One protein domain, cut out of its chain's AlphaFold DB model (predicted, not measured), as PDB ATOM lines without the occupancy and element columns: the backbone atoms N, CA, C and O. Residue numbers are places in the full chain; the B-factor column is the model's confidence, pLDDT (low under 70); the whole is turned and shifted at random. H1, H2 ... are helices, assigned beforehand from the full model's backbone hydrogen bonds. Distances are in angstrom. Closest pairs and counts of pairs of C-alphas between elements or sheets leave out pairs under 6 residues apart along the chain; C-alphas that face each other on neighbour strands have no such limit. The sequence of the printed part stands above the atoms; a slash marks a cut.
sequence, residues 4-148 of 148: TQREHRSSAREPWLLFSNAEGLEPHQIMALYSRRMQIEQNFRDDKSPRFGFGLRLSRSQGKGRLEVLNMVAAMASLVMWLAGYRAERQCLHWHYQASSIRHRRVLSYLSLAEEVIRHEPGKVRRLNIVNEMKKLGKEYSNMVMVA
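AT A GLANCE: This is residues 4 to 148 of the 148 residues of the protein "IS4 family transposase" of Enterobacter cloacae (UniProt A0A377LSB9). An open, three-sided frame of helices: H5 is one long side, H9 leads away from its last part as a second, and H2 and H3, nearly in line, make the third from H5 back towards the end of H9. H7 packs on the last part of H5, with short H6 and H8 beside it, while H1 sticks out. The printed part has 145 residues with nine named helices, H1 to H9 in chain order, and no named strand; the class is all helix. It is loose, with a radius of gyration of the C-alphas of 18.2 A and spans of 48 by 43 by 33 A.

IN THESE COORDINATES: H1, residues 4 to 11, begins with C-alpha 4 at (-19.876, 20.505, 27.101). H2 covers residues 27 to 35, H3 38 to 48 at 15.8 A, and H4 56 to 59. H5, residues 64 to 90, measures 38.8 A. H6 covers 94 to 97, H7 110 to 120 at 15.4 A, and H8 122 to 126. H9, residues 130 to 146, measures 24.1 A and ends with C-alpha 146 at (-40.513, 27.199, -1.905).

HOW THE PARTS SIT: The hub H7 touches H5 residues 78 to 89 about perpendicular at 80 degrees, closest at C-alphas Gly 85 and Tyr 110, 4.1 A. H9, with residues 130 to 137 alone, touches H5 at 77 degrees, about perpendicular; C-alphas Leu 83 and Glu 133 are closest, 6.3 A. H6 and H7 only just touch, with 3 pairs of C-alphas within 8 A. H7 and H8 touch only at the corner, and so, only just, do H3 and H4. H3 and H5 are close but not clearly touching, C-alphas Asp 47 and Ala 74 being 7.2 A apart. H2 and H9 likewise, by C-alphas Leu 33 and Val 145, 7.6 A. Every O i to N i+4 pair is within hydrogen-bond range in H1, H2, H5, H7, H8 and H9, and 6 of 7 in H3; H4 and H6 are too short for one.

THE WHOLE: The C-alphas of Pro 15 and Gly 123 are farthest apart, 48.9 A. The printed part has no cut; the links H1 to H2 and H6 to H7 are long. Mean pLDDT of the printed part is 87.5, with residues 144 to 148 under 70.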
ATOM      1  N   THR A   4     -19.217  20.740  28.396       77.81
ATOM      2  CA  THR A   4     -19.876  20.505  27.101       77.81
ATOM      3  C   THR A   4     -21.096  21.403  26.873       77.81
ATOM      4  O   THR A   4     -21.286  21.931  25.783       77.81
ATOM      5  N   GLN A   5     -21.909  21.665  27.903       75.44
ATOM      6  CA  GLN A   5     -23.040  22.596  27.782       75.44
ATOM      7  C   GLN A   5     -22.587  24.044  27.561       75.44
ATOM      8  O   GLN A   5     -23.271  24.798  26.870       75.44
ATOM      9  N   ARG A   6     -21.449  24.445  28.140       79.69
ATOM     10  CA  ARG A   6     -20.883  25.783  27.919       79.69
ATOM     11  C   ARG A   6     -20.375  25.937  26.485       79.69
ATOM     12  O   ARG A   6     -20.692  26.946  25.867       79.69
ATOM     13  N   GLU A   7     -19.684  24.928  25.960       81.75
ATOM     14  CA  GLU A   7     -19.163  24.897  24.584       81.75
ATOM     15  C   GLU A   7     -20.286  24.898  23.531       81.75
ATOM     16  O   GLU A   7     -20.243  25.658  22.565       81.75
ATOM     17  N   HIS A   8     -21.355  24.119  23.739       78.00
ATOM     18  CA  HIS A   8     -22.524  24.172  22.854       78.00
ATOM     19  C   HIS A   8     -23.203  25.546  22.878       78.00
ATOM     20  O   HIS A   8     -23.644  26.043  21.842       78.00
ATOM     21  N   ARG A   9     -23.274  26.184  24.052       79.50
ATOM     22  CA  ARG A   9     -23.880  27.511  24.203       79.50
ATOM     23  C   ARG A   9     -23.036  28.616  23.571       79.50
ATOM     24  O   ARG A   9     -23.621  29.561  23.049       79.50
ATOM     25  N   SER A  10     -21.707  28.534  23.635       79.69
ATOM     26  CA  SER A  10     -20.828  29.491  22.956       79.69
ATOM     27  C   SER A  10     -20.915  29.331  21.441       79.69
ATOM     28  O   SER A  10     -21.166  30.319  20.762       79.69
ATOM     29  N   SER A  11     -20.855  28.095  20.937       77.50
ATOM     30  CA  SER A  11     -20.962  27.801  19.497       77.50
ATOM     31  C   SER A  11     -22.301  28.263  18.906       77.50
ATOM     32  O   SER A  11     -22.371  28.728  17.777       77.50
ATOM     33  N   ALA A  12     -23.390  28.189  19.680       77.38
ATOM     34  CA  ALA A  12     -24.706  28.666  19.248       77.38
ATOM     35  C   ALA A  12     -24.816  30.202  19.128       77.38
ATOM     36  O   ALA A  12     -25.822  30.693  18.621       77.38
ATOM     37  N   ARG A  13     -23.830  30.960  19.627       81.81
ATOM     38  CA  ARG A  13     -23.768  32.430  19.530       81.81
ATOM     39  C   ARG A  13     -22.869  32.912  18.396       81.81
ATOM     40  O   ARG A  13     -22.836  34.111  18.136       81.81
ATOM     41  N   GLU A  14     -22.131  32.009  17.760       85.25
ATOM     42  CA  GLU A  14     -21.268  32.352  16.638       85.25
ATOM     43  C   GLU A  14     -22.124  32.664  15.400       85.25
ATOM     44  O   GLU A  14     -23.078  31.929  15.110       85.25
ATOM     45  N   PRO A  15     -21.827  33.757  14.673       84.38
ATOM     46  CA  PRO A  15     -22.559  34.100  13.464       84.38
ATOM     47  C   PRO A  15     -22.346  33.023  12.400       84.38
ATOM     48  O   PRO A  15     -21.244  32.502  12.222       84.38
ATOM     49  N   TRP A  16     -23.405  32.685  11.669       86.81
ATOM     50  CA  TRP A  16     -23.302  31.733  10.570       86.81
ATOM     51  C   TRP A  16     -22.754  32.428   9.329       86.81
ATOM     52  O   TRP A  16     -23.362  33.370   8.826       86.81
ATOM     53  N   LEU A  17     -21.639  31.921   8.810       90.44
ATOM     54  CA  LEU A  17     -21.153  32.246   7.476       90.44
ATOM     55  C   LEU A  17     -21.481  31.069   6.554       90.44
ATOM     56  O   LEU A  17     -20.928  29.981   6.715       90.44
ATOM     57  N   LEU A  18     -22.424  31.272   5.633       91.12
ATOM     58  CA  LEU A  18     -22.908  30.235   4.723       91.12
ATOM     59  C   LEU A  18     -22.474  30.550   3.294       91.12
ATOM     60  O   LEU A  18     -22.736  31.639   2.791       91.12
ATOM     61  N   PHE A  19     -21.865  29.570   2.634       92.75
ATOM     62  CA  PHE A  19     -21.606  29.594   1.198       92.75
ATOM     63  C   PHE A  19     -22.603  28.654   0.526       92.75
ATOM     64  O   PHE A  19     -22.765  27.512   0.960       92.75
ATOM     65  N   SER A  20     -23.300  29.132  -0.501       89.38
ATOM     66  CA  SER A  20     -24.336  28.362  -1.186       89.38
ATOM     67  C   SER A  20     -24.283  28.594  -2.690       89.38
ATOM     68  O   SER A  20     -23.970  29.690  -3.141       89.38
ATOM     69  N   ASN A  21     -24.611  27.550  -3.446       92.44
ATOM     70  CA  ASN A  21     -24.884  27.602  -4.880       92.44
ATOM     71  C   ASN A  21     -26.396  27.660  -5.177       92.44
ATOM     72  O   ASN A  21     -26.804  27.385  -6.301       92.44
ATOM     73  N   ALA A  22     -27.233  27.925  -4.167       87.25
ATOM     74  CA  ALA A  22     -28.673  28.040  -4.346       87.25
ATOM     75  C   ALA A  22     -29.011  29.362  -5.047       87.25
ATOM     76  O   ALA A  22     -28.900  30.436  -4.458       87.25
ATOM     77  N   GLU A  23     -29.417  29.271  -6.308       87.12
ATOM     78  CA  GLU A  23     -29.859  30.413  -7.106       87.12
ATOM     79  C   GLU A  23     -31.344  30.715  -6.856       87.12
ATOM     80  O   GLU A  23     -32.145  29.809  -6.626       87.12
ATOM     81  N   GLY A  24     -31.720  31.995  -6.910       86.56
ATOM     82  CA  GLY A  24     -33.118  32.430  -6.799       86.56
ATOM     83  C   GLY A  24     -33.738  32.331  -5.401       86.56
ATOM     84  O   GLY A  24     -34.948  32.504  -5.281       86.56
ATOM     85  N   LEU A  25     -32.939  32.061  -4.362       87.56
ATOM     86  CA  LEU A  25     -33.377  32.087  -2.965       87.56
ATOM     87  C   LEU A  25     -32.833  33.316  -2.241       87.56
ATOM     88  O   LEU A  25     -31.646  33.635  -2.319       87.56
ATOM     89  N   GLU A  26     -33.692  33.950  -1.457       89.81
ATOM     90  CA  GLU A  26     -33.317  35.030  -0.561       89.81
ATOM     91  C   GLU A  26     -32.481  34.501   0.622       89.81
ATOM     92  O   GLU A  26     -32.679  33.366   1.080       89.81
ATOM     93  N   PRO A  27     -31.584  35.319   1.209       89.19
ATOM     94  CA  PRO A  27     -30.698  34.878   2.291       89.19
ATOM     95  C   PRO A  27     -31.419  34.220   3.477       89.19
ATOM     96  O   PRO A  27     -30.938  33.229   4.028       89.19
ATOM     97  N   HIS A  28     -32.597  34.721   3.858       86.69
ATOM     98  CA  HIS A  28     -33.381  34.154   4.959       86.69
ATOM     99  C   HIS A  28     -33.911  32.743   4.645       86.69
ATOM    100  O   HIS A  28     -33.953  31.900   5.542       86.69
ATOM    101  N   GLN A  29     -34.239  32.453   3.381       87.44
ATOM    102  CA  GLN A  29     -34.682  31.131   2.927       87.44
ATOM    103  C   GLN A  29     -33.518  30.134   2.982       87.44
ATOM    104  O   GLN A  29     -33.664  29.015   3.480       87.44
ATOM    105  N   ILE A  30     -32.323  30.566   2.562       89.81
ATOM    106  CA  ILE A  30     -31.085  29.778   2.672       89.81
ATOM    107  C   ILE A  30     -30.784  29.466   4.143       89.81
ATOM    108  O   ILE A  30     -30.502  28.316   4.496       89.81
ATOM    109  N   MET A  31     -30.901  30.461   5.027       88.62
ATOM    110  CA  MET A  31     -30.733  30.262   6.468       88.62
ATOM    111  C   MET A  31     -31.778  29.295   7.038       88.62
ATOM    112  O   MET A  31     -31.428  28.413   7.824       88.62
ATOM    113  N   ALA A  32     -33.044  29.411   6.627       86.38
ATOM    114  CA  ALA A  32     -34.115  28.514   7.050       86.38
ATOM    115  C   ALA A  32     -33.855  27.065   6.612       86.38
ATOM    116  O   ALA A  32     -34.036  26.143   7.412       86.38
ATOM    117  N   LEU A  33     -33.367  26.850   5.387       87.50
ATOM    118  CA  LEU A  33     -32.950  25.533   4.900       87.50
ATOM    119  C   LEU A  33     -31.783  24.981   5.714       87.50
ATOM    120  O   LEU A  33     -31.860  23.859   6.222       87.50
ATOM    121  N   TYR A  34     -30.735  25.779   5.909       90.38
ATOM    122  CA  TYR A  34     -29.554  25.352   6.651       90.38
ATOM    123  C   TYR A  34     -29.855  25.066   8.129       90.38
ATOM    124  O   TYR A  34     -29.280  24.144   8.713       90.38
ATOM    125  N   SER A  35     -30.818  25.779   8.728       86.31
ATOM    126  CA  SER A  35     -31.248  25.549  10.114       86.31
ATOM    127  C   SER A  35     -31.717  24.108  10.366       86.31
ATOM    128  O   SER A  35     -31.557  23.580  11.469       86.31
ATOM    129  N   ARG A  36     -32.223  23.425   9.329       85.81
ATOM    130  CA  ARG A  36     -32.719  22.044   9.410       85.81
ATOM    131  C   ARG A  36     -31.596  21.003   9.487       85.81
ATOM    132  O   ARG A  36     -31.879  19.865   9.850       85.81
ATOM    133  N   ARG A  37     -30.324  21.360   9.238       88.69
ATOM    134  CA  ARG A  37     -29.183  20.412   9.222       88.69
ATOM    135  C   ARG A  37     -29.054  19.580  10.500       88.69
ATOM    136  O   ARG A  37     -28.658  18.420  10.448       88.69
ATOM    137  N   MET A  38     -29.421  20.162  11.645       87.75
ATOM    138  CA  MET A  38     -29.339  19.513  12.957       87.75
ATOM    139  C   MET A  38     -30.238  18.267  13.052       87.75
ATOM    140  O   MET A  38     -29.959  17.367  13.843       87.75
ATOM    141  N   GLN A  39     -31.272  18.167  12.210       87.44
ATOM    142  CA  GLN A  39     -32.121  16.975  12.125       87.44
ATOM    143  C   GLN A  39     -31.315  15.720  11.765       87.44
ATOM    144  O   GLN A  39     -31.625  14.641  12.257       87.44
ATOM    145  N   ILE A  40     -30.241  15.849  10.978       86.94
ATOM    146  CA  ILE A  40     -29.364  14.722  10.629       86.94
ATOM    147  C   ILE A  40     -28.682  14.162  11.886       86.94
ATOM    148  O   ILE A  40     -28.691  12.954  12.119       86.94
ATOM    149  N   GLU A  41     -28.128  15.029  12.735       88.56
ATOM    150  CA  GLU A  41     -27.473  14.618  13.984       88.56
ATOM    151  C   GLU A  41     -28.465  14.000  14.978       88.56
ATOM    152  O   GLU A  41     -28.128  13.042  15.679       88.56
ATOM    153  N   GLN A  42     -29.688  14.535  15.032       87.94
ATOM    154  CA  GLN A  42     -30.772  13.986  15.846       87.94
ATOM    155  C   GLN A  42     -31.165  12.584  15.367       87.94
ATOM    156  O   GLN A  42     -31.159  11.660  16.176       87.94
ATOM    157  N   ASN A  43     -31.355  12.385  14.060       88.19
ATOM    158  CA  ASN A  43     -31.654  11.067  13.491       88.19
ATOM    159  C   ASN A  43     -30.548  10.046  13.813       88.19
ATOM    160  O   ASN A  43     -30.832   8.960  14.311       88.19
ATOM    161  N   PHE A  44     -29.270  10.412  13.647       88.12
ATOM    162  CA  PHE A  44     -28.160   9.522  14.015       88.12
ATOM    163  C   PHE A  44     -28.101   9.202  15.513       88.12
ATOM    164  O   PHE A  44     -27.594   8.146  15.908       88.12
ATOM    165  N   ARG A  45     -28.543  10.124  16.372       89.06
ATOM    166  CA  ARG A  45     -28.640   9.884  17.814       89.06
ATOM    167  C   ARG A  45     -29.761   8.895  18.119       89.06
ATOM    168  O   ARG A  45     -29.541   8.003  18.941       89.06
ATOM    169  N   ASP A  46     -30.897   9.038  17.452       88.44
ATOM    170  CA  ASP A  46     -32.078   8.205  17.658       88.44
ATOM    171  C   ASP A  46     -31.860   6.782  17.135       88.44
ATOM    172  O   ASP A  46     -32.092   5.838  17.884       88.44
ATOM    173  N   ASP A  47     -31.249   6.594  15.962       89.44
ATOM    174  CA  ASP A  47     -30.877   5.262  15.444       89.44
ATOM    175  C   ASP A  47     -29.987   4.479  16.428       89.44
ATOM    176  O   ASP A  47     -30.086   3.258  16.593       89.44
ATOM    177  N   LYS A  48     -29.111   5.196  17.138       89.25
ATOM    178  CA  LYS A  48     -28.242   4.633  18.179       89.25
ATOM    179  C   LYS A  48     -28.984   4.377  19.492       89.25
ATOM    180  O   LYS A  48     -28.498   3.584  20.302       89.25
ATOM    181  N   SER A  49     -30.095   5.064  19.737       90.50
ATOM    182  CA  SER A  49     -30.849   5.007  20.985       90.50
ATOM    183  C   SER A  49     -31.555   3.659  21.140       90.50
ATOM    184  O   SER A  49     -32.355   3.293  20.284       90.50
ATOM    185  N   PRO A  50     -31.329   2.926  22.247       88.25
ATOM    186  CA  PRO A  50     -32.055   1.688  22.542       88.25
ATOM    187  C   PRO A  50     -33.560   1.869  22.737       88.25
ATOM    188  O   PRO A  50     -34.315   0.925  22.553       88.25
ATOM    189  N   ARG A  51     -33.976   3.058  23.186       86.00
ATOM    190  CA  ARG A  51     -35.352   3.320  23.622       86.00
ATOM    191  C   ARG A  51     -36.198   4.013  22.560       86.00
ATOM    192  O   ARG A  51     -37.407   3.842  22.565       86.00
ATOM    193  N   PHE A  52     -35.573   4.839  21.725       80.88
ATOM    194  CA  PHE A  52     -36.281   5.771  20.839       80.88
ATOM    195  C   PHE A  52     -35.998   5.546  19.347       80.88
ATOM    196  O   PHE A  52     -36.565   6.248  18.520       80.88
ATOM    197  N   GLY A  53     -35.144   4.583  18.997       86.56
ATOM    198  CA  GLY A  53     -34.885   4.200  17.610       86.56
ATOM    199  C   GLY A  53     -34.449   2.742  17.522       86.56
ATOM    200  O   GLY A  53     -34.891   1.913  18.313       86.56
ATOM    201  N   PHE A  54     -33.568   2.404  16.582       89.25
ATOM    202  CA  PHE A  54     -33.228   1.001  16.289       89.25
ATOM    203  C   PHE A  54     -32.225   0.353  17.249       89.25
ATOM    204  O   PHE A  54     -31.811  -0.786  17.036       89.25
ATOM    205  N   GLY A  55     -31.794   1.057  18.298       91.19
ATOM    206  CA  GLY A  55     -30.925   0.487  19.318       91.19
ATOM    207  C   GLY A  55     -29.586  -0.015  18.794       91.19
ATOM    208  O   GLY A  55     -29.048  -0.978  19.338       91.19
ATOM    209  N   LEU A  56     -28.994   0.646  17.790       89.25
ATOM    210  CA  LEU A  56     -27.732   0.192  17.188       89.25
ATOM    211  C   LEU A  56     -26.589   0.043  18.209       89.25
ATOM    212  O   LEU A  56     -25.704  -0.791  18.018       89.25
ATOM    213  N   ARG A  57     -26.627   0.766  19.340       88.69
ATOM    214  CA  ARG A  57     -25.678   0.583  20.459       88.69
ATOM    215  C   ARG A  57     -25.747  -0.808  21.098       88.69
ATOM    216  O   ARG A  57     -24.733  -1.292  21.592       88.69
ATOM    217  N   LEU A  58     -26.911  -1.457  21.079       90.56
ATOM    218  CA  LEU A  58     -27.098  -2.807  21.611       90.56
ATOM    219  C   LEU A  58     -26.568  -3.894  20.671       90.56
ATOM    220  O   LEU A  58     -26.308  -5.003  21.127       90.56
ATOM    221  N   SER A  59     -26.334  -3.583  19.391       87.00
ATOM    222  CA  SER A  59     -25.783  -4.554  18.433       87.00
ATOM    223  C   SER A  59     -24.376  -5.045  18.808       87.00
ATOM    224  O   SER A  59     -23.975  -6.128  18.367       87.00
ATOM    225  N   ARG A  60     -23.630  -4.240  19.594       85.00
ATOM    226  CA  ARG A  60     -22.231  -4.444  20.029       85.00
ATOM    227  C   ARG A  60     -21.269  -4.823  18.892       85.00
ATOM    228  O   ARG A  60     -20.208  -5.390  19.139       85.00
ATOM    229  N   SER A  61     -21.628  -4.517  17.644       86.12
ATOM    230  CA  SER A  61     -20.826  -4.874  16.479       86.12
ATOM    231  C   SER A  61     -19.564  -4.019  16.408       86.12
ATOM    232  O   SER A  61     -19.648  -2.796  16.430       86.12
ATOM    233  N   GLN A  62     -18.408  -4.672  16.281       83.88
ATOM    234  CA  GLN A  62     -17.105  -4.024  16.070       83.88
ATOM    235  C   GLN A  62     -16.613  -4.156  14.616       83.88
ATOM    236  O   GLN A  62     -15.652  -3.506  14.219       83.88
ATOM    237  N   GLY A  63     -17.266  -4.996  13.803       90.62
ATOM    238  CA  GLY A  63     -16.902  -5.211  12.403       90.62
ATOM    239  C   GLY A  63     -17.555  -4.189  11.474       90.62
ATOM    240  O   GLY A  63     -18.781  -4.036  11.496       90.62
ATOM    241  N   LYS A  64     -16.744  -3.545  10.620       91.12
ATOM    242  CA  LYS A  64     -17.191  -2.550   9.627       91.12
ATOM    243  C   LYS A  64     -18.333  -3.076   8.749       91.12
ATOM    244  O   LYS A  64     -19.393  -2.462   8.722       91.12
ATOM    245  N   GLY A  65     -18.172  -4.254   8.141       93.81
ATOM    246  CA  GLY A  65     -19.180  -4.812   7.228       93.81
ATOM    247  C   GLY A  65     -20.543  -5.069   7.884       93.81
ATOM    248  O   GLY A  65     -21.584  -4.774   7.307       93.81
ATOM    249  N   ARG A  66     -20.569  -5.539   9.139       92.69
ATOM    250  CA  ARG A  66     -21.837  -5.733   9.865       92.69
ATOM    251  C   ARG A  66     -22.505  -4.400  10.205       92.69
ATOM    252  O   ARG A  66     -23.725  -4.303  10.110       92.69
ATOM    253  N   LEU A  67     -21.733  -3.386  10.599       90.94
ATOM    254  CA  LEU A  67     -22.276  -2.050  10.866       90.94
ATOM    255  C   LEU A  67     -22.844  -1.402   9.599       90.94
ATOM    256  O   LEU A  67     -23.893  -0.773   9.674       90.94
ATOM    257  N   GLU A  68     -22.201  -1.591   8.446       93.12
ATOM    258  CA  GLU A  68     -22.703  -1.108   7.154       93.12
ATOM    259  C   GLU A  68     -24.070  -1.715   6.818       93.12
ATOM    260  O   GLU A  68     -25.012  -0.978   6.531       93.12
ATOM    261  N   VAL A  69     -24.213  -3.038   6.943       94.38
ATOM    262  CA  VAL A  69     -25.494  -3.720   6.703       94.38
ATOM    263  C   VAL A  69     -26.566  -3.261   7.697       94.38
ATOM    264  O   VAL A  69     -27.686  -2.965   7.290       94.38
ATOM    265  N   LEU A  70     -26.239  -3.151   8.990       93.00
ATOM    266  CA  LEU A  70     -27.192  -2.683  10.005       93.00
ATOM    267  C   LEU A  70     -27.644  -1.241   9.755       93.00
ATOM    268  O   LEU A  70     -28.833  -0.955   9.870       93.00
ATOM    269  N   ASN A  71     -26.726  -0.351   9.376       91.19
ATOM    270  CA  ASN A  71     -27.059   1.028   9.024       91.19
ATOM    271  C   ASN A  71     -27.938   1.089   7.770       91.19
ATOM    272  O   ASN A  71     -28.881   1.872   7.734       91.19
ATOM    273  N   MET A  72     -27.670   0.251   6.766       94.44
ATOM    274  CA  MET A  72     -28.495   0.167   5.559       94.44
ATOM    275  C   MET A  72     -29.923  -0.282   5.890       94.44
ATOM    276  O   MET A  72     -30.889   0.358   5.479       94.44
ATOM    277  N   VAL A  73     -30.067  -1.339   6.695       93.88
ATOM    278  CA  VAL A  73     -31.377  -1.827   7.148       93.88
ATOM    279  C   VAL A  73     -32.103  -0.763   7.973       93.88
ATOM    280  O   VAL A  73     -33.283  -0.517   7.731       93.88
ATOM    281  N   ALA A  74     -31.407  -0.095   8.899       92.81
ATOM    282  CA  ALA A  74     -31.968   0.993   9.698       92.81
ATOM    283  C   ALA A  74     -32.444   2.160   8.818       92.81
ATOM    284  O   ALA A  74     -33.559   2.640   8.993       92.81
ATOM    285  N   ALA A  75     -31.658   2.566   7.817       92.31
ATOM    286  CA  ALA A  75     -32.033   3.628   6.886       92.31
ATOM    287  C   ALA A  75     -33.278   3.263   6.060       92.31
ATOM    288  O   ALA A  75     -34.202   4.070   5.937       92.31
ATOM    289  N   MET A  76     -33.344   2.034   5.536       93.00
ATOM    290  CA  MET A  76     -34.513   1.543   4.798       93.00
ATOM    291  C   MET A  76     -35.757   1.465   5.694       93.00
ATOM    292  O   MET A  76     -36.832   1.910   5.290       93.00
ATOM    293  N   ALA A  77     -35.613   0.951   6.919       92.50
ATOM    294  CA  ALA A  77     -36.694   0.897   7.897       92.50
ATOM    295  C   ALA A  77     -37.188   2.305   8.265       92.50
ATOM    296  O   ALA A  77     -38.393   2.552   8.238       92.50
ATOM    297  N   SER A  78     -36.272   3.245   8.521       91.88
ATOM    298  CA  SER A  78     -36.573   4.661   8.761       91.88
ATOM    299  C   SER A  78     -37.370   5.284   7.622       91.88
ATOM    300  O   SER A  78     -38.360   5.966   7.877       91.88
ATOM    301  N   LEU A  79     -36.990   5.026   6.368       90.81
ATOM    302  CA  LEU A  79     -37.695   5.554   5.199       90.81
ATOM    303  C   LEU A  79     -39.130   5.019   5.109       90.81
ATOM    304  O   LEU A  79     -40.068   5.787   4.890       90.81
ATOM    305  N   VAL A  80     -39.326   3.715   5.321       91.75
ATOM    306  CA  VAL A  80     -40.666   3.108   5.319       91.75
ATOM    307  C   VAL A  80     -41.511   3.642   6.478       91.75
ATOM    308  O   VAL A  80     -42.671   4.002   6.272       91.75
ATOM    309  N   MET A  81     -40.929   3.755   7.674       92.19
ATOM    310  CA  MET A  81     -41.572   4.334   8.859       92.19
ATOM    311  C   MET A  81     -41.975   5.793   8.623       92.19
ATOM    312  O   MET A  81     -43.090   6.183   8.952       92.19
ATOM    313  N   TRP A  82     -41.121   6.593   7.980       92.06
ATOM    314  CA  TRP A  82     -41.443   7.965   7.588       92.06
ATOM    315  C   TRP A  82     -42.679   8.036   6.694       92.06
ATOM    316  O   TRP A  82     -43.596   8.808   6.970       92.06
ATOM    317  N   LEU A  83     -42.732   7.213   5.644       93.44
ATOM    318  CA  LEU A  83     -43.865   7.183   4.717       93.44
ATOM    319  C   LEU A  83     -45.145   6.682   5.395       93.44
ATOM    320  O   LEU A  83     -46.226   7.221   5.145       93.44
ATOM    321  N   ALA A  84     -45.032   5.680   6.267       93.56
ATOM    322  CA  ALA A  84     -46.147   5.161   7.052       93.56
ATOM    323  C   ALA A  84     -46.709   6.221   8.006       93.56
ATOM    324  O   ALA A  84     -47.919   6.451   8.019       93.56
ATOM    325  N   GLY A  85     -45.836   6.910   8.739       93.81
ATOM    326  CA  GLY A  85     -46.204   7.994   9.644       93.81
ATOM    327  C   GLY A  85     -46.821   9.176   8.908       93.81
ATOM    328  O   GLY A  85     -47.865   9.672   9.316       93.81
ATOM    329  N   TYR A  86     -46.242   9.581   7.778       93.06
ATOM    330  CA  TYR A  86     -46.797  10.634   6.926       93.06
ATOM    331  C   TYR A  86     -48.215  10.299   6.445       93.06
ATOM    332  O   TYR A  86     -49.142  11.100   6.579       93.06
ATOM    333  N   ARG A  87     -48.422   9.078   5.936       92.81
ATOM    334  CA  ARG A  87     -49.750   8.610   5.528       92.81
ATOM    335  C   ARG A  87     -50.726   8.593   6.706       92.81
ATOM    336  O   ARG A  87     -51.867   9.023   6.548       92.81
ATOM    337  N   ALA A  88     -50.292   8.104   7.866       93.19
ATOM    338  CA  ALA A  88     -51.109   8.055   9.074       93.19
ATOM    339  C   ALA A  88     -51.505   9.457   9.558       93.19
ATOM    340  O   ALA A  88     -52.655   9.681   9.940       93.19
ATOM    341  N   GLU A  89     -50.588  10.423   9.491       92.81
ATOM    342  CA  GLU A  89     -50.875  11.806   9.854       92.81
ATOM    343  C   GLU A  89     -51.936  12.413   8.932       92.81
ATOM    344  O   GLU A  89     -52.889  13.019   9.418       92.81
ATOM    345  N   ARG A  90     -51.835  12.166   7.622       90.75
ATOM    346  CA  ARG A  90     -52.823  12.617   6.628       90.75
ATOM    347  C   ARG A  90     -54.195  11.971   6.762       90.75
ATOM    348  O   ARG A  90     -55.179  12.536   6.299       90.75
ATOM    349  N   GLN A  91     -54.261  10.800   7.382       90.50
ATOM    350  CA  GLN A  91     -55.511  10.157   7.791       90.50
ATOM    351  C   GLN A  91     -55.987  10.633   9.170       90.50
ATOM    352  O   GLN A  91     -56.916  10.062   9.730       90.50
ATOM    353  N   CYS A  92     -55.334  11.653   9.735       91.50
ATOM    354  CA  CYS A  92     -55.620  12.218  11.047       91.50
ATOM    355  C   CYS A  92     -55.477  11.218  12.210       91.50
ATOM    356  O   CYS A  92     -55.950  11.488  13.312       91.50
ATOM    357  N   LEU A  93     -54.767  10.099  12.008       91.38
ATOM    358  CA  LEU A  93     -54.613   9.053  13.029       91.38
ATOM    359  C   LEU A  93     -53.776   9.512  14.222       91.38
ATOM    360  O   LEU A  93     -53.975   9.033  15.333       91.38
ATOM    361  N   HIS A  94     -52.873  10.471  14.011       92.06
ATOM    362  CA  HIS A  94     -52.030  11.048  15.057       92.06
ATOM    363  C   HIS A  94     -52.821  11.572  16.261       92.06
ATOM    364  O   HIS A  94     -52.334  11.498  17.384       92.06
ATOM    365  N   TRP A  95     -54.061  12.018  16.054       90.69
ATOM    366  CA  TRP A  95     -54.935  12.472  17.132       90.69
ATOM    367  C   TRP A  95     -55.388  11.367  18.083       90.69
ATOM    368  O   TRP A  95     -55.699  11.671  19.228       90.69
ATOM    369  N   HIS A  96     -55.426  10.112  17.634       90.94
ATOM    370  CA  HIS A  96     -55.779   8.975  18.487       90.94
ATOM    371  C   HIS A  96     -54.602   8.516  19.355       90.94
ATOM    372  O   HIS A  96     -54.814   8.024  20.457       90.94
ATOM    373  N   TYR A  97     -53.371   8.714  18.878       90.44
ATOM    374  CA  TYR A  97     -52.145   8.324  19.587       90.44
ATOM    375  C   TYR A  97     -51.546   9.459  20.429       90.44
ATOM    376  O   TYR A  97     -50.582   9.260  21.166       90.44
ATOM    377  N   GLN A  98     -52.103  10.665  20.331       90.62
ATOM    378  CA  GLN A  98     -51.647  11.826  21.077       90.62
ATOM    379  C   GLN A  98     -52.486  12.025  22.345       90.62
ATOM    380  O   GLN A  98     -53.677  12.312  22.277       90.62
ATOM    381  N   ALA A  99     -51.833  11.980  23.507       88.00
ATOM    382  CA  ALA A  99     -52.475  12.291  24.788       88.00
ATOM    383  C   ALA A  99     -52.618  13.804  25.054       88.00
ATOM    384  O   ALA A  99     -53.451  14.224  25.851       88.00
ATOM    385  N   SER A 100     -51.788  14.641  24.418       87.88
ATOM    386  CA  SER A 100     -51.817  16.093  24.635       87.88
ATOM    387  C   SER A 100     -52.930  16.787  23.842       87.88
ATOM    388  O   SER A 100     -53.281  16.375  22.740       87.88
ATOM    389  N   SER A 101     -53.440  17.905  24.360       88.12
ATOM    390  CA  SER A 101     -54.494  18.712  23.725       88.12
ATOM    391  C   SER A 101     -53.999  19.640  22.604       88.12
ATOM    392  O   SER A 101     -54.792  20.362  22.002       88.12
ATOM    393  N   ILE A 102     -52.697  19.645  22.305       89.19
ATOM    394  CA  ILE A 102     -52.074  20.541  21.323       89.19
ATOM    395  C   ILE A 102     -52.557  20.193  19.909       89.19
ATOM    396  O   ILE A 102     -52.249  19.113  19.418       89.19
ATOM    397  N   ARG A 103     -53.264  21.111  19.232       85.50
ATOM    398  CA  ARG A 103     -53.768  20.889  17.859       85.50
ATOM    399  C   ARG A 103     -53.068  21.691  16.752       85.50
ATOM    400  O   ARG A 103     -53.242  21.387  15.581       85.50
ATOM    401  N   HIS A 104     -52.277  22.702  17.105       87.12
ATOM    402  CA  HIS A 104     -51.699  23.650  16.140       87.12
ATOM    403  C   HIS A 104     -50.353  23.205  15.538       87.12
ATOM    404  O   HIS A 104     -49.821  23.879  14.662       87.12
ATOM    405  N   ARG A 105     -49.761  22.113  16.032       87.44
ATOM    406  CA  ARG A 105     -48.481  21.583  15.543       87.44
ATOM    407  C   ARG A 105     -48.431  20.069  15.677       87.44
ATOM    408  O   ARG A 105     -49.075  19.506  16.561       87.44
ATOM    409  N   ARG A 106     -47.580  19.439  14.870       89.69
ATOM    410  CA  ARG A 106     -47.224  18.027  15.018       89.69
ATOM    411  C   ARG A 106     -46.529  17.793  16.361       89.69
ATOM    412  O   ARG A 106     -45.556  18.476  16.680       89.69
ATOM    413  N   VAL A 107     -47.023  16.822  17.129       91.00
ATOM    414  CA  VAL A 107     -46.435  16.413  18.419       91.00
ATOM    415  C   VAL A 107     -45.621  15.128  18.281       91.00
ATOM    416  O   VAL A 107     -44.500  15.061  18.774       91.00
ATOM    417  N   LEU A 108     -46.166  14.115  17.603       90.69
ATOM    418  CA  LEU A 108     -45.471  12.854  17.349       90.69
ATOM    419  C   LEU A 108     -44.641  12.950  16.070       90.69
ATOM    420  O   LEU A 108     -45.125  13.432  15.047       90.69
ATOM    421  N   SER A 109     -43.399  12.464  16.109       90.38
ATOM    422  CA  SER A 109     -42.614  12.284  14.885       90.38
ATOM    423  C   SER A 109     -43.289  11.258  13.964       90.38
ATOM    424  O   SER A 109     -44.063  10.416  14.429       90.38
ATOM    425  N   TYR A 110     -42.969  11.275  12.667       92.12
ATOM    426  CA  TYR A 110     -43.488  10.257  11.751       92.12
ATOM    427  C   TYR A 110     -43.085   8.839  12.166       92.12
ATOM    428  O   TYR A 110     -43.920   7.945  12.076       92.12
ATOM    429  N   LEU A 111     -41.860   8.626  12.664       91.88
ATOM    430  CA  LEU A 111     -41.427   7.300  13.117       91.88
ATOM    431  C   LEU A 111     -42.239   6.840  14.323       91.88
ATOM    432  O   LEU A 111     -42.736   5.723  14.316       91.88
ATOM    433  N   SER A 112     -42.401   7.702  15.329       91.69
ATOM    434  CA  SER A 112     -43.150   7.358  16.541       91.69
ATOM    435  C   SER A 112     -44.617   7.078  16.219       91.69
ATOM    436  O   SER A 112     -45.188   6.113  16.710       91.69
ATOM    437  N   LEU A 113     -45.224   7.884  15.344       94.00
ATOM    438  CA  LEU A 113     -46.588   7.636  14.887       94.00
ATOM    439  C   LEU A 113     -46.694   6.322  14.104       94.00
ATOM    440  O   LEU A 113     -47.634   5.562  14.314       94.00
ATOM    441  N   ALA A 114     -45.748   6.049  13.205       94.06
ATOM    442  CA  ALA A 114     -45.717   4.800  12.457       94.06
ATOM    443  C   ALA A 114     -45.572   3.592  13.382       94.06
ATOM    444  O   ALA A 114     -46.282   2.610  13.189       94.06
ATOM    445  N   GLU A 115     -44.710   3.674  14.395       92.56
ATOM    446  CA  GLU A 115     -44.533   2.623  15.394       92.56
ATOM    447  C   GLU A 115     -45.851   2.306  16.106       92.56
ATOM    448  O   GLU A 115     -46.265   1.147  16.141       92.56
ATOM    449  N   GLU A 116     -46.544   3.328  16.610       93.50
ATOM    450  CA  GLU A 116     -47.814   3.141  17.316       93.50
ATOM    451  C   GLU A 116     -48.915   2.601  16.388       93.50
ATOM    452  O   GLU A 116     -49.663   1.693  16.759       93.50
ATOM    453  N   VAL A 117     -48.976   3.069  15.138       93.94
ATOM    454  CA  VAL A 117     -49.916   2.525  14.145       93.94
ATOM    455  C   VAL A 117     -49.585   1.072  13.805       93.94
ATOM    456  O   VAL A 117     -50.494   0.258  13.690       93.94
ATOM    457  N   ILE A 118     -48.310   0.707  13.655       92.50
ATOM    458  CA  ILE A 118     -47.900  -0.682  13.391       92.50
ATOM    459  C   ILE A 118     -48.238  -1.574  14.589       92.50
ATOM    460  O   ILE A 118     -48.696  -2.701  14.395       92.50
ATOM    461  N   ARG A 119     -48.044  -1.071  15.812       92.69
ATOM    462  CA  ARG A 119     -48.326  -1.791  17.058       92.69
ATOM    463  C   ARG A 119     -49.815  -2.086  17.229       92.69
ATOM    464  O   ARG A 119     -50.163  -3.188  17.641       92.69
ATOM    465  N   HIS A 120     -50.680  -1.123  16.919       92.81
ATOM    466  CA  HIS A 120     -52.117  -1.235  17.181       92.81
ATOM    467  C   HIS A 120     -52.947  -1.646  15.957       92.81
ATOM    468  O   HIS A 120     -53.921  -2.381  16.093       92.81
ATOM    469  N   GLU A 121     -52.583  -1.196  14.756       90.06
ATOM    470  CA  GLU A 121     -53.367  -1.373  13.528       90.06
ATOM    471  C   GLU A 121     -52.475  -1.648  12.292       90.06
ATOM    472  O   GLU A 121     -52.518  -0.912  11.295       90.06
ATOM    473  N   PRO A 122     -51.696  -2.749  12.278       88.50
ATOM    474  CA  PRO A 122     -50.707  -3.022  11.227       88.50
ATOM    475  C   PRO A 122     -51.316  -3.116   9.817       88.50
ATOM    476  O   PRO A 122     -50.655  -2.824   8.816       88.50
ATOM    477  N   GLY A 123     -52.603  -3.468   9.711       87.19
ATOM    478  CA  GLY A 123     -53.334  -3.515   8.442       87.19
ATOM    479  C   GLY A 123     -53.383  -2.171   7.699       87.19
ATOM    480  O   GLY A 123     -53.403  -2.165   6.465       87.19
ATOM    481  N   LYS A 124     -53.336  -1.042   8.422       84.12
ATOM    482  CA  LYS A 124     -53.339   0.310   7.834       84.12
ATOM    483  C   LYS A 124     -52.029   0.640   7.113       84.12
ATOM    484  O   LYS A 124     -52.051   1.359   6.111       84.12
ATOM    485  N   VAL A 125     -50.914   0.063   7.567       84.19
ATOM    486  CA  VAL A 125     -49.582   0.221   6.957       84.19
ATOM    487  C   VAL A 125     -49.330  -0.830   5.878       84.19
ATOM    488  O   VAL A 125     -48.700  -0.536   4.870       84.19
ATOM    489  N   ARG A 126     -49.889  -2.039   6.016       82.50
ATOM    490  CA  ARG A 126     -49.673  -3.147   5.066       82.50
ATOM    491  C   ARG A 126     -50.076  -2.824   3.621       82.50
ATOM    492  O   ARG A 126     -49.523  -3.396   2.690       82.50
ATOM    493  N   ARG A 127     -51.033  -1.911   3.425       80.12
ATOM    494  CA  ARG A 127     -51.488  -1.445   2.099       80.12
ATOM    495  C   ARG A 127     -50.778  -0.170   1.624       80.12
ATOM    496  O   ARG A 127     -51.298   0.535   0.757       80.12
ATOM    497  N   LEU A 128     -49.635   0.180   2.214       85.38
ATOM    498  CA  LEU A 128     -48.890   1.375   1.845       85.38
ATOM    499  C   LEU A 128     -48.257   1.204   0.462       85.38
ATOM    500  O   LEU A 128     -47.411   0.343   0.237       85.38
ATOM    501  N   ASN A 129     -48.656   2.066  -0.470       89.69
ATOM    502  CA  ASN A 129     -47.998   2.177  -1.762       89.69
ATOM    503  C   ASN A 129     -46.851   3.189  -1.642       89.69
ATOM    504  O   ASN A 129     -47.082   4.399  -1.690       89.69
ATOM    505  N   ILE A 130     -45.630   2.674  -1.475       88.38
ATOM    506  CA  ILE A 130     -44.407   3.458  -1.243       88.38
ATOM    507  C   ILE A 130     -44.230   4.538  -2.314       88.38
ATOM    508  O   ILE A 130     -44.044   5.706  -1.984       88.38
ATOM    509  N   VAL A 131     -44.362   4.172  -3.591       89.75
ATOM    510  CA  VAL A 131     -44.143   5.086  -4.725       89.75
ATOM    511  C   VAL A 131     -45.124   6.257  -4.689       89.75
ATOM    512  O   VAL A 131     -44.737   7.408  -4.893       89.75
ATOM    513  N   ASN A 132     -46.396   5.983  -4.405       90.81
ATOM    514  CA  ASN A 132     -47.417   7.023  -4.345       90.81
ATOM    515  C   ASN A 132     -47.218   7.952  -3.148       90.81
ATOM    516  O   ASN A 132     -47.344   9.166  -3.307       90.81
ATOM    517  N   GLU A 133     -46.907   7.415  -1.966       89.81
ATOM    518  CA  GLU A 133     -46.663   8.258  -0.791       89.81
ATOM    519  C   GLU A 133     -45.382   9.085  -0.953       89.81
ATOM    520  O   GLU A 133     -45.401  10.270  -0.636       89.81
ATOM    521  N   MET A 134     -44.319   8.534  -1.556       89.88
ATOM    522  CA  MET A 134     -43.107   9.295  -1.889       89.88
ATOM    523  C   MET A 134     -43.398  10.466  -2.831       89.88
ATOM    524  O   MET A 134     -42.931  11.575  -2.583       89.88
ATOM    525  N   LYS A 135     -44.200  10.260  -3.887       89.94
ATOM    526  CA  LYS A 135     -44.586  11.341  -4.812       89.94
ATOM    527  C   LYS A 135     -45.356  12.455  -4.103       89.94
ATOM    528  O   LYS A 135     -45.095  13.633  -4.335       89.94
ATOM    529  N   LYS A 136     -46.307  12.089  -3.237       90.00
ATOM    530  CA  LYS A 136     -47.106  13.061  -2.477       90.00
ATOM    531  C   LYS A 136     -46.244  13.830  -1.480       90.00
ATOM    532  O   LYS A 136     -46.313  15.055  -1.457       90.00
ATOM    533  N   LEU A 137     -45.396  13.116  -0.741       87.06
ATOM    534  CA  LEU A 137     -44.443  13.698   0.195       87.06
ATOM    535  C   LEU A 137     -43.509  14.680  -0.521       87.06
ATOM    536  O   LEU A 137     -43.368  15.813  -0.080       87.06
ATOM    537  N   GLY A 138     -42.931  14.288  -1.660       86.44
ATOM    538  CA  GLY A 138     -42.049  15.148  -2.452       86.44
ATOM    539  C   GLY A 138     -42.724  16.441  -2.918       86.44
ATOM    540  O   GLY A 138     -42.129  17.512  -2.812       86.44
ATOM    541  N   LYS A 139     -43.987  16.368  -3.357       86.06
ATOM    542  CA  LYS A 139     -44.770  17.557  -3.731       86.06
ATOM    543  C   LYS A 139     -44.988  18.494  -2.538       86.06
ATOM    544  O   LYS A 139     -44.835  19.704  -2.667       86.06
ATOM    545  N   GLU A 140     -45.322  17.940  -1.378       85.06
ATOM    546  CA  GLU A 140     -45.557  18.713  -0.155       85.06
ATOM    547  C   GLU A 140     -44.269  19.357   0.379       85.06
ATOM    548  O   GLU A 140     -44.269  20.533   0.737       85.06
ATOM    549  N   TYR A 141     -43.147  18.632   0.335       78.75
ATOM    550  CA  TYR A 141     -41.830  19.168   0.682       78.75
ATOM    551  C   TYR A 141     -41.387  20.289  -0.254       78.75
ATOM    552  O   TYR A 141     -40.873  21.297   0.226       78.75
ATOM    553  N   SER A 142     -41.597  20.142  -1.564       76.25
ATOM    554  CA  SER A 142     -41.287  21.196  -2.534       76.25
ATOM    555  C   SER A 142     -42.076  22.466  -2.221       76.25
ATOM    556  O   SER A 142     -41.488  23.537  -2.112       76.25
ATOM    557  N   ASN A 143     -43.372  22.344  -1.928       74.25
ATOM    558  CA  ASN A 143     -44.187  23.488  -1.523       74.25
ATOM    559  C   ASN A 143     -43.704  24.115  -0.202       74.25
ATOM    560  O   ASN A 143     -43.646  25.330  -0.087       74.25
ATOM    561  N   MET A 144     -43.313  23.311   0.792       69.38
ATOM    562  CA  MET A 144     -42.826  23.814   2.087       69.38
ATOM    563  C   MET A 144     -41.453  24.503   1.997       69.38
ATOM    564  O   MET A 144     -41.124  25.339   2.836       69.38
ATOM    565  N   VAL A 145     -40.621  24.116   1.030       63.09
ATOM    566  CA  VAL A 145     -39.302  24.722   0.789       63.09
ATOM    567  C   VAL A 145     -39.415  26.004  -0.037       63.09
ATOM    568  O   VAL A 145     -38.671  26.937   0.225       63.09
ATOM    569  N   MET A 146     -40.357  26.067  -0.980       58.34
ATOM    570  CA  MET A 146     -40.513  27.199  -1.905       58.34
ATOM    571  C   MET A 146     -41.418  28.329  -1.378       58.34
ATOM    572  O   MET A 146     -41.525  29.365  -2.024       58.34
ATOM    573  N   VAL A 147     -42.105  28.127  -0.246       52.97
ATOM    574  CA  VAL A 147     -43.036  29.103   0.369       52.97
ATOM    575  C   VAL A 147     -42.467  29.728   1.656       52.97
ATOM    576  O   VAL A 147     -43.095  30.606   2.243       52.97
ATOM    577  N   ALA A 148     -41.294  29.278   2.113       46.75
ATOM    578  CA  ALA A 148     -40.600  29.848   3.272       46.75
ATOM    579  C   ALA A 148     -39.752  31.050   2.879       46.75
ATOM    580  O   ALA A 148     -39.274  31.023   1.730       46.75
TER     581      ALA A 148